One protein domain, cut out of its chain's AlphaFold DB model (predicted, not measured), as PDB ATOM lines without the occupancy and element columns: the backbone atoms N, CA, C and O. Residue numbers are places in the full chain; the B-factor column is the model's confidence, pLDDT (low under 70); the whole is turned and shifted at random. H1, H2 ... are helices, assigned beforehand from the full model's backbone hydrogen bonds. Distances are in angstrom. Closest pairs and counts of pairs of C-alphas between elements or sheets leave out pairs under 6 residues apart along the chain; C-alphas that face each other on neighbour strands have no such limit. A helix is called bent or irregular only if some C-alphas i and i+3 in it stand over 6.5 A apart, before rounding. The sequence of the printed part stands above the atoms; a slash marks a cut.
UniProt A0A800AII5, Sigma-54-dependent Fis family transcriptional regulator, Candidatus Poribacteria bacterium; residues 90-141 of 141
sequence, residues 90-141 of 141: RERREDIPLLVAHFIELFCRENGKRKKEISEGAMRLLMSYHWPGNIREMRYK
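AT A GLANCE: This is residues 90 to 141 of the 141 residues of the protein "Sigma-54-dependent Fis family transcriptional regulator" of Candidatus Poribacteria bacterium (UniProt A0A800AII5). One long helix, H1, makes the length of the domain; the short helix H2 packs steeply on its first turns, and a second short helix, H3, runs beside its middle, near it without clear contact. From the far end of H1 the link of residues 111 to 119 folds back to H2, and H2 and H3 are apart. The printed part has 52 residues with three named helices, in the order H1, H2, H3, and no named strand; the class is all helix. The whole is compact, with a radius of gyration of the C-alphas of 11.1 A and spans of 33 by 22 by 15 A.

IN THESE COORDINATES: H1, residues 93 to 110, begins at C-alpha 93 (158.282, 124.444, 81.788) and is 26.0 A long from first to last C-alpha. It is irregular, but only just: C-alphas 94 and 97 are 6.9 A apart. H2, residues 120 to 128, is 12.3 A long. H3, residues 134 to 140, is 10.5 A long and ends at C-alpha 140 (149.797, 108.506, 82.466).

HOW THE PARTS SIT: H1 touches H2 with residues 93 to 97 alone; the closest C-alphas, of Arg 93 and Met 127, are 5.9 A apart. The two helices run opposite ways at a steep tilt of 60 degrees. H1 and H3 are close but not clearly touching, with the closest C-alphas, of Phe 103 and Arg 139, 6.4 A apart. They run the same way at a shallow tilt of 24 degrees. Every O i to N i+4 pair is within hydrogen-bond range in H2 and H3, and 12 of 14 are in H1.

THE WHOLE: The two C-alphas farthest apart, of Glu 91 and Gly 112, are 33.5 A apart. The printed part has no cut and ends at residue 141, the chain's last. The link from H1 to H2 is short, and that from H2 to H3 is tight. The mean pLDDT of the printed part is 94.1, and no printed residue is under 70.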
ATOM      1  N   ARG A  90     156.292 122.127  76.820       95.19
ATOM      2  CA  ARG A  90     157.704 122.495  76.593       95.19
ATOM      3  C   ARG A  90     157.966 124.005  76.559       95.19
ATOM      4  O   ARG A  90     159.109 124.399  76.776       95.19
ATOM      5  N   GLU A  91     156.942 124.810  76.271       96.06
ATOM      6  CA  GLU A  91     156.971 126.281  76.286       96.06
ATOM      7  C   GLU A  91     156.520 126.845  77.645       96.06
ATOM      8  O   GLU A  91     156.654 128.037  77.893       96.06
ATOM      9  N   ARG A  92     156.022 125.990  78.550       95.25
ATOM     10  CA  ARG A  92     155.537 126.345  79.894       95.25
ATOM     11  C   ARG A  92     156.191 125.480  80.972       95.25
ATOM     12  O   ARG A  92     155.528 124.922  81.842       95.25
ATOM     13  N   ARG A  93     157.518 125.348  80.906       94.56
ATOM     14  CA  ARG A  93     158.282 124.444  81.788       94.56
ATOM     15  C   ARG A  93     158.167 124.794  83.270       94.56
ATOM     16  O   ARG A  93     158.316 123.917  84.112       94.56
ATOM     17  N   GLU A  94     157.881 126.051  83.580       95.00
ATOM     18  CA  GLU A  94     157.706 126.538  84.951       95.00
ATOM     19  C   GLU A  94     156.440 125.986  85.626       95.00
ATOM     20  O   GLU A  94     156.388 125.901  86.849       95.00
ATOM     21  N   ASP A  95     155.465 125.505  84.845       95.88
ATOM     22  CA  ASP A  95     154.264 124.851  85.375       95.88
ATOM     23  C   ASP A  95     154.519 123.384  85.774       95.88
ATOM     24  O   ASP A  95     153.729 122.793  86.514       95.88
ATOM     25  N   ILE A  96     155.614 122.773  85.298       96.31
ATOM     26  CA  ILE A  96     155.912 121.343  85.491       96.31
ATOM     27  C   ILE A  96     155.967 120.960  86.980       96.31
ATOM     28  O   ILE A  96     155.302 119.986  87.337       96.31
ATOM     29  N   PRO A  97     156.672 121.685  87.874       95.81
ATOM     30  CA  PRO A  97     156.712 121.322  89.291       95.81
ATOM     31  C   PRO A  97     155.326 121.285  89.947       95.81
ATOM     32  O   PRO A  97     155.031 120.359  90.705       95.81
ATOM     33  N   LEU A  98     154.458 122.249  89.620       95.75
ATOM     34  CA  LEU A  98     153.097 122.323  90.156       95.75
ATOM     35  C   LEU A  98     152.231 121.165  89.647       95.75
ATOM     36  O   LEU A  98     151.525 120.525  90.427       95.75
ATOM     37  N   LEU A  99     152.317 120.865  88.349       95.94
ATOM     38  CA  LEU A  99     151.589 119.756  87.732       95.94
ATOM     39  C   LEU A  99     152.029 118.400  88.294       95.94
ATOM     40  O   LEU A  99     151.188 117.573  88.644       95.94
ATOM     41  N   VAL A 100     153.337 118.184  88.442       95.56
ATOM     42  CA  VAL A 100     153.898 116.957  89.026       95.56
ATOM     43  C   VAL A 100     153.426 116.786  90.469       95.56
ATOM     44  O   VAL A 100     152.946 115.711  90.832       95.56
ATOM     45  N   ALA A 101     153.498 117.843  91.284       94.19
ATOM     46  CA  ALA A 101     153.012 117.806  92.660       94.19
ATOM     47  C   ALA A 101     151.518 117.447  92.728       94.19
ATOM     48  O   ALA A 101     151.125 116.593  93.527       94.19
ATOM     49  N   HIS A 102     150.703 118.043  91.850       95.25
ATOM     50  CA  HIS A 102     149.277 117.752  91.743       95.25
ATOM     51  C   HIS A 102     149.004 116.289  91.364       95.25
ATOM     52  O   HIS A 102     148.219 115.615  92.035       95.25
ATOM     53  N   PHE A 103     149.657 115.766  90.322       95.00
ATOM     54  CA  PHE A 103     149.408 114.399  89.858       95.00
ATOM     55  C   PHE A 103     149.891 113.335  90.840       95.00
ATOM     56  O   PHE A 103     149.225 112.313  90.998       95.00
ATOM     57  N   ILE A 104     150.989 113.577  91.555       94.31
ATOM     58  CA  ILE A 104     151.451 112.664  92.607       94.31
ATOM     59  C   ILE A 104     150.453 112.600  93.749       94.31
ATOM     60  O   ILE A 104     150.156 111.513  94.244       94.31
ATOM     61  N   GLU A 105     149.937 113.750  94.171       94.25
ATOM     62  CA  GLU A 105     148.928 113.807  95.216       94.25
ATOM     63  C   GLU A 105     147.648 113.082  94.791       94.25
ATOM     64  O   GLU A 105     147.152 112.236  95.538       94.25
ATOM     65  N   LEU A 106     147.174 113.344  93.570       93.94
ATOM     66  CA  LEU A 106     146.014 112.671  92.995       93.94
ATOM     67  C   LEU A 106     146.212 111.150  92.963       93.94
ATOM     68  O   LEU A 106     145.382 110.413  93.493       93.94
ATOM     69  N   PHE A 107     147.341 110.686  92.423       93.50
ATOM     70  CA  PHE A 107     147.657 109.265  92.312       93.50
ATOM     71  C   PHE A 107     147.781 108.590  93.681       93.50
ATOM     72  O   PHE A 107     147.249 107.499  93.889       93.50
ATOM     73  N   CYS A 108     148.468 109.220  94.638       94.56
ATOM     74  CA  CYS A 108     148.613 108.666  95.982       94.56
ATOM     75  C   CYS A 108     147.249 108.548  96.674       94.56
ATOM     76  O   CYS A 108     146.956 107.499  97.246       94.56
ATOM     77  N   ARG A 109     146.395 109.573  96.547       94.31
ATOM     78  CA  ARG A 109     145.039 109.581  97.106       94.31
ATOM     79  C   ARG A 109     144.157 108.491  96.498       94.31
ATOM     80  O   ARG A 109     143.534 107.747  97.247       94.31
ATOM     81  N   GLU A 110     144.136 108.361  95.172       95.12
ATOM     82  CA  GLU A 110     143.345 107.339  94.462       95.12
ATOM     83  C   GLU A 110     143.772 105.904  94.811       95.12
ATOM     84  O   GLU A 110     142.961 104.987  94.758       95.12
ATOM     85  N   ASN A 111     145.030 105.708  95.218       94.62
ATOM     86  CA  ASN A 111     145.589 104.396  95.549       94.62
ATOM     87  C   ASN A 111     145.744 104.148  97.062       94.62
ATOM     88  O   ASN A 111     146.381 103.167  97.448       94.62
ATOM     89  N   GLY A 112     145.243 105.043  97.924       94.38
ATOM     90  CA  GLY A 112     145.398 104.927  99.381       94.38
ATOM     91  C   GLY A 112     146.858 104.921  99.861       94.38
ATOM     92  O   GLY A 112     147.170 104.374 100.918       94.38
ATOM     93  N   LYS A 113     147.779 105.490  99.075       94.12
ATOM     94  CA  LYS A 113     149.210 105.568  99.391       94.12
ATOM     95  C   LYS A 113     149.521 106.886 100.093       94.12
ATOM     96  O   LYS A 113     148.899 107.913  99.834       94.12
ATOM     97  N   ARG A 114     150.542 106.878 100.954       91.75
ATOM     98  CA  ARG A 114     151.112 108.123 101.494       91.75
ATOM     99  C   ARG A 114     151.703 108.957 100.355       91.75
ATOM    100  O   ARG A 114     152.245 108.388  99.404       91.75
ATOM    101  N   LYS A 115     151.606 110.286 100.477       90.81
ATOM    102  CA  LYS A 115     152.177 111.232  99.512       90.81
ATOM    103  C   LYS A 115     153.663 110.930  99.329       90.81
ATOM    104  O   LYS A 115     154.397 110.797 100.306       90.81
ATOM    105  N   LYS A 116     154.072 110.777  98.073       89.88
ATOM    106  CA  LYS A 116     155.472 110.615  97.694       89.88
ATOM    107  C   LYS A 116     156.063 111.969  97.335       89.88
ATOM    108  O   LYS A 116     155.351 112.855  96.870       89.88
ATOM    109  N   GLU A 117     157.365 112.096  97.520       90.38
ATOM    110  CA  GLU A 117     158.127 113.262  97.093       90.38
ATOM    111  C   GLU A 117     158.983 112.908  95.878       90.38
ATOM    112  O   GLU A 117     159.389 111.757  95.691       90.38
ATOM    113  N   ILE A 118     159.236 113.905  95.034       93.31
ATOM    114  CA  ILE A 118     160.130 113.788  93.883       93.31
ATOM    115  C   ILE A 118     161.466 114.380  94.287       93.31
ATOM    116  O   ILE A 118     161.533 115.530  94.712       93.31
ATOM    117  N   SER A 119     162.531 113.596  94.127       95.94
ATOM    118  CA  SER A 119     163.884 114.111  94.320       95.94
ATOM    119  C   SER A 119     164.172 115.260  93.352       95.94
ATOM    120  O   SER A 119     163.705 115.259  92.211       95.94
ATOM    121  N   GLU A 120     165.012 116.209  93.758       95.31
ATOM    122  CA  GLU A 120     165.391 117.331  92.893       95.31
ATOM    123  C   GLU A 120     165.999 116.876  91.559       95.31
ATOM    124  O   GLU A 120     165.751 117.480  90.518       95.31
ATOM    125  N   GLY A 121     166.781 115.789  91.570       97.19
ATOM    126  CA  GLY A 121     167.362 115.211  90.358       97.19
ATOM    127  C   GLY A 121     166.295 114.729  89.377       97.19
ATOM    128  O   GLY A 121     166.365 115.043  88.191       97.19
ATOM    129  N   ALA A 122     165.270 114.037  89.877       95.62
ATOM    130  CA  ALA A 122     164.135 113.621  89.061       95.62
ATOM    131  C   ALA A 122     163.326 114.828  88.557       95.62
ATOM    132  O   ALA A 122     162.952 114.854  87.388       95.62
ATOM    133  N   MET A 123     163.125 115.862  89.384       96.56
ATOM    134  CA  MET A 123     162.449 117.091  88.951       96.56
ATOM    135  C   MET A 123     163.201 117.784  87.806       96.56
ATOM    136  O   MET A 123     162.588 118.151  86.806       96.56
ATOM    137  N   ARG A 124     164.534 117.896  87.892       96.50
ATOM    138  CA  ARG A 124     165.357 118.460  86.807       96.50
ATOM    139  C   ARG A 124     165.190 117.688  85.496       96.50
ATOM    140  O   ARG A 124     165.057 118.309  84.443       96.50
ATOM    141  N   LEU A 125     165.141 116.355  85.555       95.94
ATOM    142  CA  LEU A 125     164.894 115.526  84.373       95.94
ATOM    143  C   LEU A 125     163.507 115.798  83.778       95.94
ATOM    144  O   LEU A 125     163.406 116.063  82.580       95.94
ATOM    145  N   LEU A 126     162.463 115.825  84.612       95.25
ATOM    146  CA  LEU A 126     161.091 116.116  84.185       95.25
ATOM    147  C   LEU A 126     160.970 117.508  83.544       95.25
ATOM    148  O   LEU A 126     160.299 117.655  82.526       95.25
ATOM    149  N   MET A 127     161.655 118.521  84.080       95.81
ATOM    150  CA  MET A 127     161.675 119.878  83.513       95.81
ATOM    151  C   MET A 127     162.469 119.982  82.200       95.81
ATOM    152  O   MET A 127     162.196 120.858  81.379       95.81
ATOM    153  N   SER A 128     163.455 119.105  81.989       95.19
ATOM    154  CA  SER A 128     164.263 119.073  80.761       95.19
ATOM    155  C   SER A 128     163.597 118.321  79.601       95.19
ATOM    156  O   SER A 128     163.976 118.512  78.443       95.19
ATOM    157  N   TYR A 129     162.605 117.477  79.898       95.50
ATOM    158  CA  TYR A 129     161.921 116.657  78.907       95.50
ATOM    159  C   TYR A 129     160.989 117.485  78.006       95.50
ATOM    160  O   TYR A 129     160.422 118.497  78.413       95.50
ATOM    161  N   HIS A 130     160.827 117.053  76.751       94.56
ATOM    162  CA  HIS A 130     160.075 117.799  75.731       94.56
ATOM    163  C   HIS A 130     158.555 117.612  75.800       94.56
ATOM    164  O   HIS A 130     157.834 118.378  75.165       94.56
ATOM    165  N   TRP A 131     158.070 116.608  76.536       96.50
ATOM    166  CA  TRP A 131     156.642 116.330  76.727       96.50
ATOM    167  C   TRP A 131     155.815 116.349  75.426       96.50
ATOM    168  O   TRP A 131     154.880 117.149  75.312       96.50
ATOM    169  N   PRO A 132     156.119 115.497  74.423       94.75
ATOM    170  CA  PRO A 132     155.337 115.431  73.186       94.75
ATOM    171  C   PRO A 132     153.845 115.154  73.433       94.75
ATOM    172  O   PRO A 132     153.005 115.681  72.708       94.75
ATOM    173  N   GLY A 133     153.491 114.397  74.478       94.25
ATOM    174  CA  GLY A 133     152.097 114.179  74.877       94.25
ATOM    175  C   GLY A 133     151.557 115.171  75.915       94.25
ATOM    176  O   GLY A 133     150.459 114.960  76.438       94.25
ATOM    177  N   ASN A 134     152.295 116.244  76.220       96.25
ATOM    178  CA  ASN A 134     151.930 117.299  77.170       96.25
ATOM    179  C   ASN A 134     151.401 116.727  78.505       96.25
ATOM    180  O   ASN A 134     151.957 115.781  79.064       96.25
ATOM    181  N   ILE A 135     150.293 117.279  79.002       94.50
ATOM    182  CA  ILE A 135     149.642 116.883  80.255       94.50
ATOM    183  C   ILE A 135     149.187 115.418  80.234       94.50
ATOM    184  O   ILE A 135     149.223 114.748  81.264       94.50
ATOM    185  N   ARG A 136     148.770 114.896  79.070       94.06
ATOM    186  CA  ARG A 136     148.323 113.500  78.955       94.06
ATOM    187  C   ARG A 136     149.483 112.546  79.215       94.06
ATOM    188  O   ARG A 136     149.315 111.582  79.949       94.06
ATOM    189  N   GLU A 137     150.651 112.827  78.651       94.94
ATOM    190  CA  GLU A 137     151.851 112.037  78.922       94.94
ATOM    191  C   GLU A 137     152.288 112.156  80.381       94.94
ATOM    192  O   GLU A 137     152.448 111.130  81.024       94.94
ATOM    193  N   MET A 138     152.363 113.374  80.928       93.19
ATOM    194  CA  MET A 138     152.740 113.604  82.330       93.19
ATOM    195  C   MET A 138     151.850 112.878  83.343       93.19
ATOM    196  O   MET A 138     152.317 112.495  84.412       93.19
ATOM    197  N   ARG A 139     150.559 112.715  83.041       91.75
ATOM    198  CA  ARG A 139     149.621 112.042  83.944       91.75
ATOM    199  C   ARG A 139     149.716 110.515  83.887       91.75
ATOM    200  O   ARG A 139     149.457 109.870  84.899       91.75
ATOM    201  N   TYR A 140     149.978 109.943  82.711       86.88
ATOM    202  CA  TYR A 140     149.797 108.506  82.466       86.88
ATOM    203  C   TYR A 140     151.090 107.723  82.214       86.88
ATOM    204  O   TYR A 140     151.037 106.494  82.257       86.88
ATOM    205  N   LYS A 141     152.214 108.390  81.933       72.62
ATOM    206  CA  LYS A 141     153.534 107.762  81.786       72.62
ATOM    207  C   LYS A 141     154.442 108.145  82.945       72.62
ATOM    208  O   LYS A 141     155.174 107.242  83.400       72.62
TER     209      LYS A 141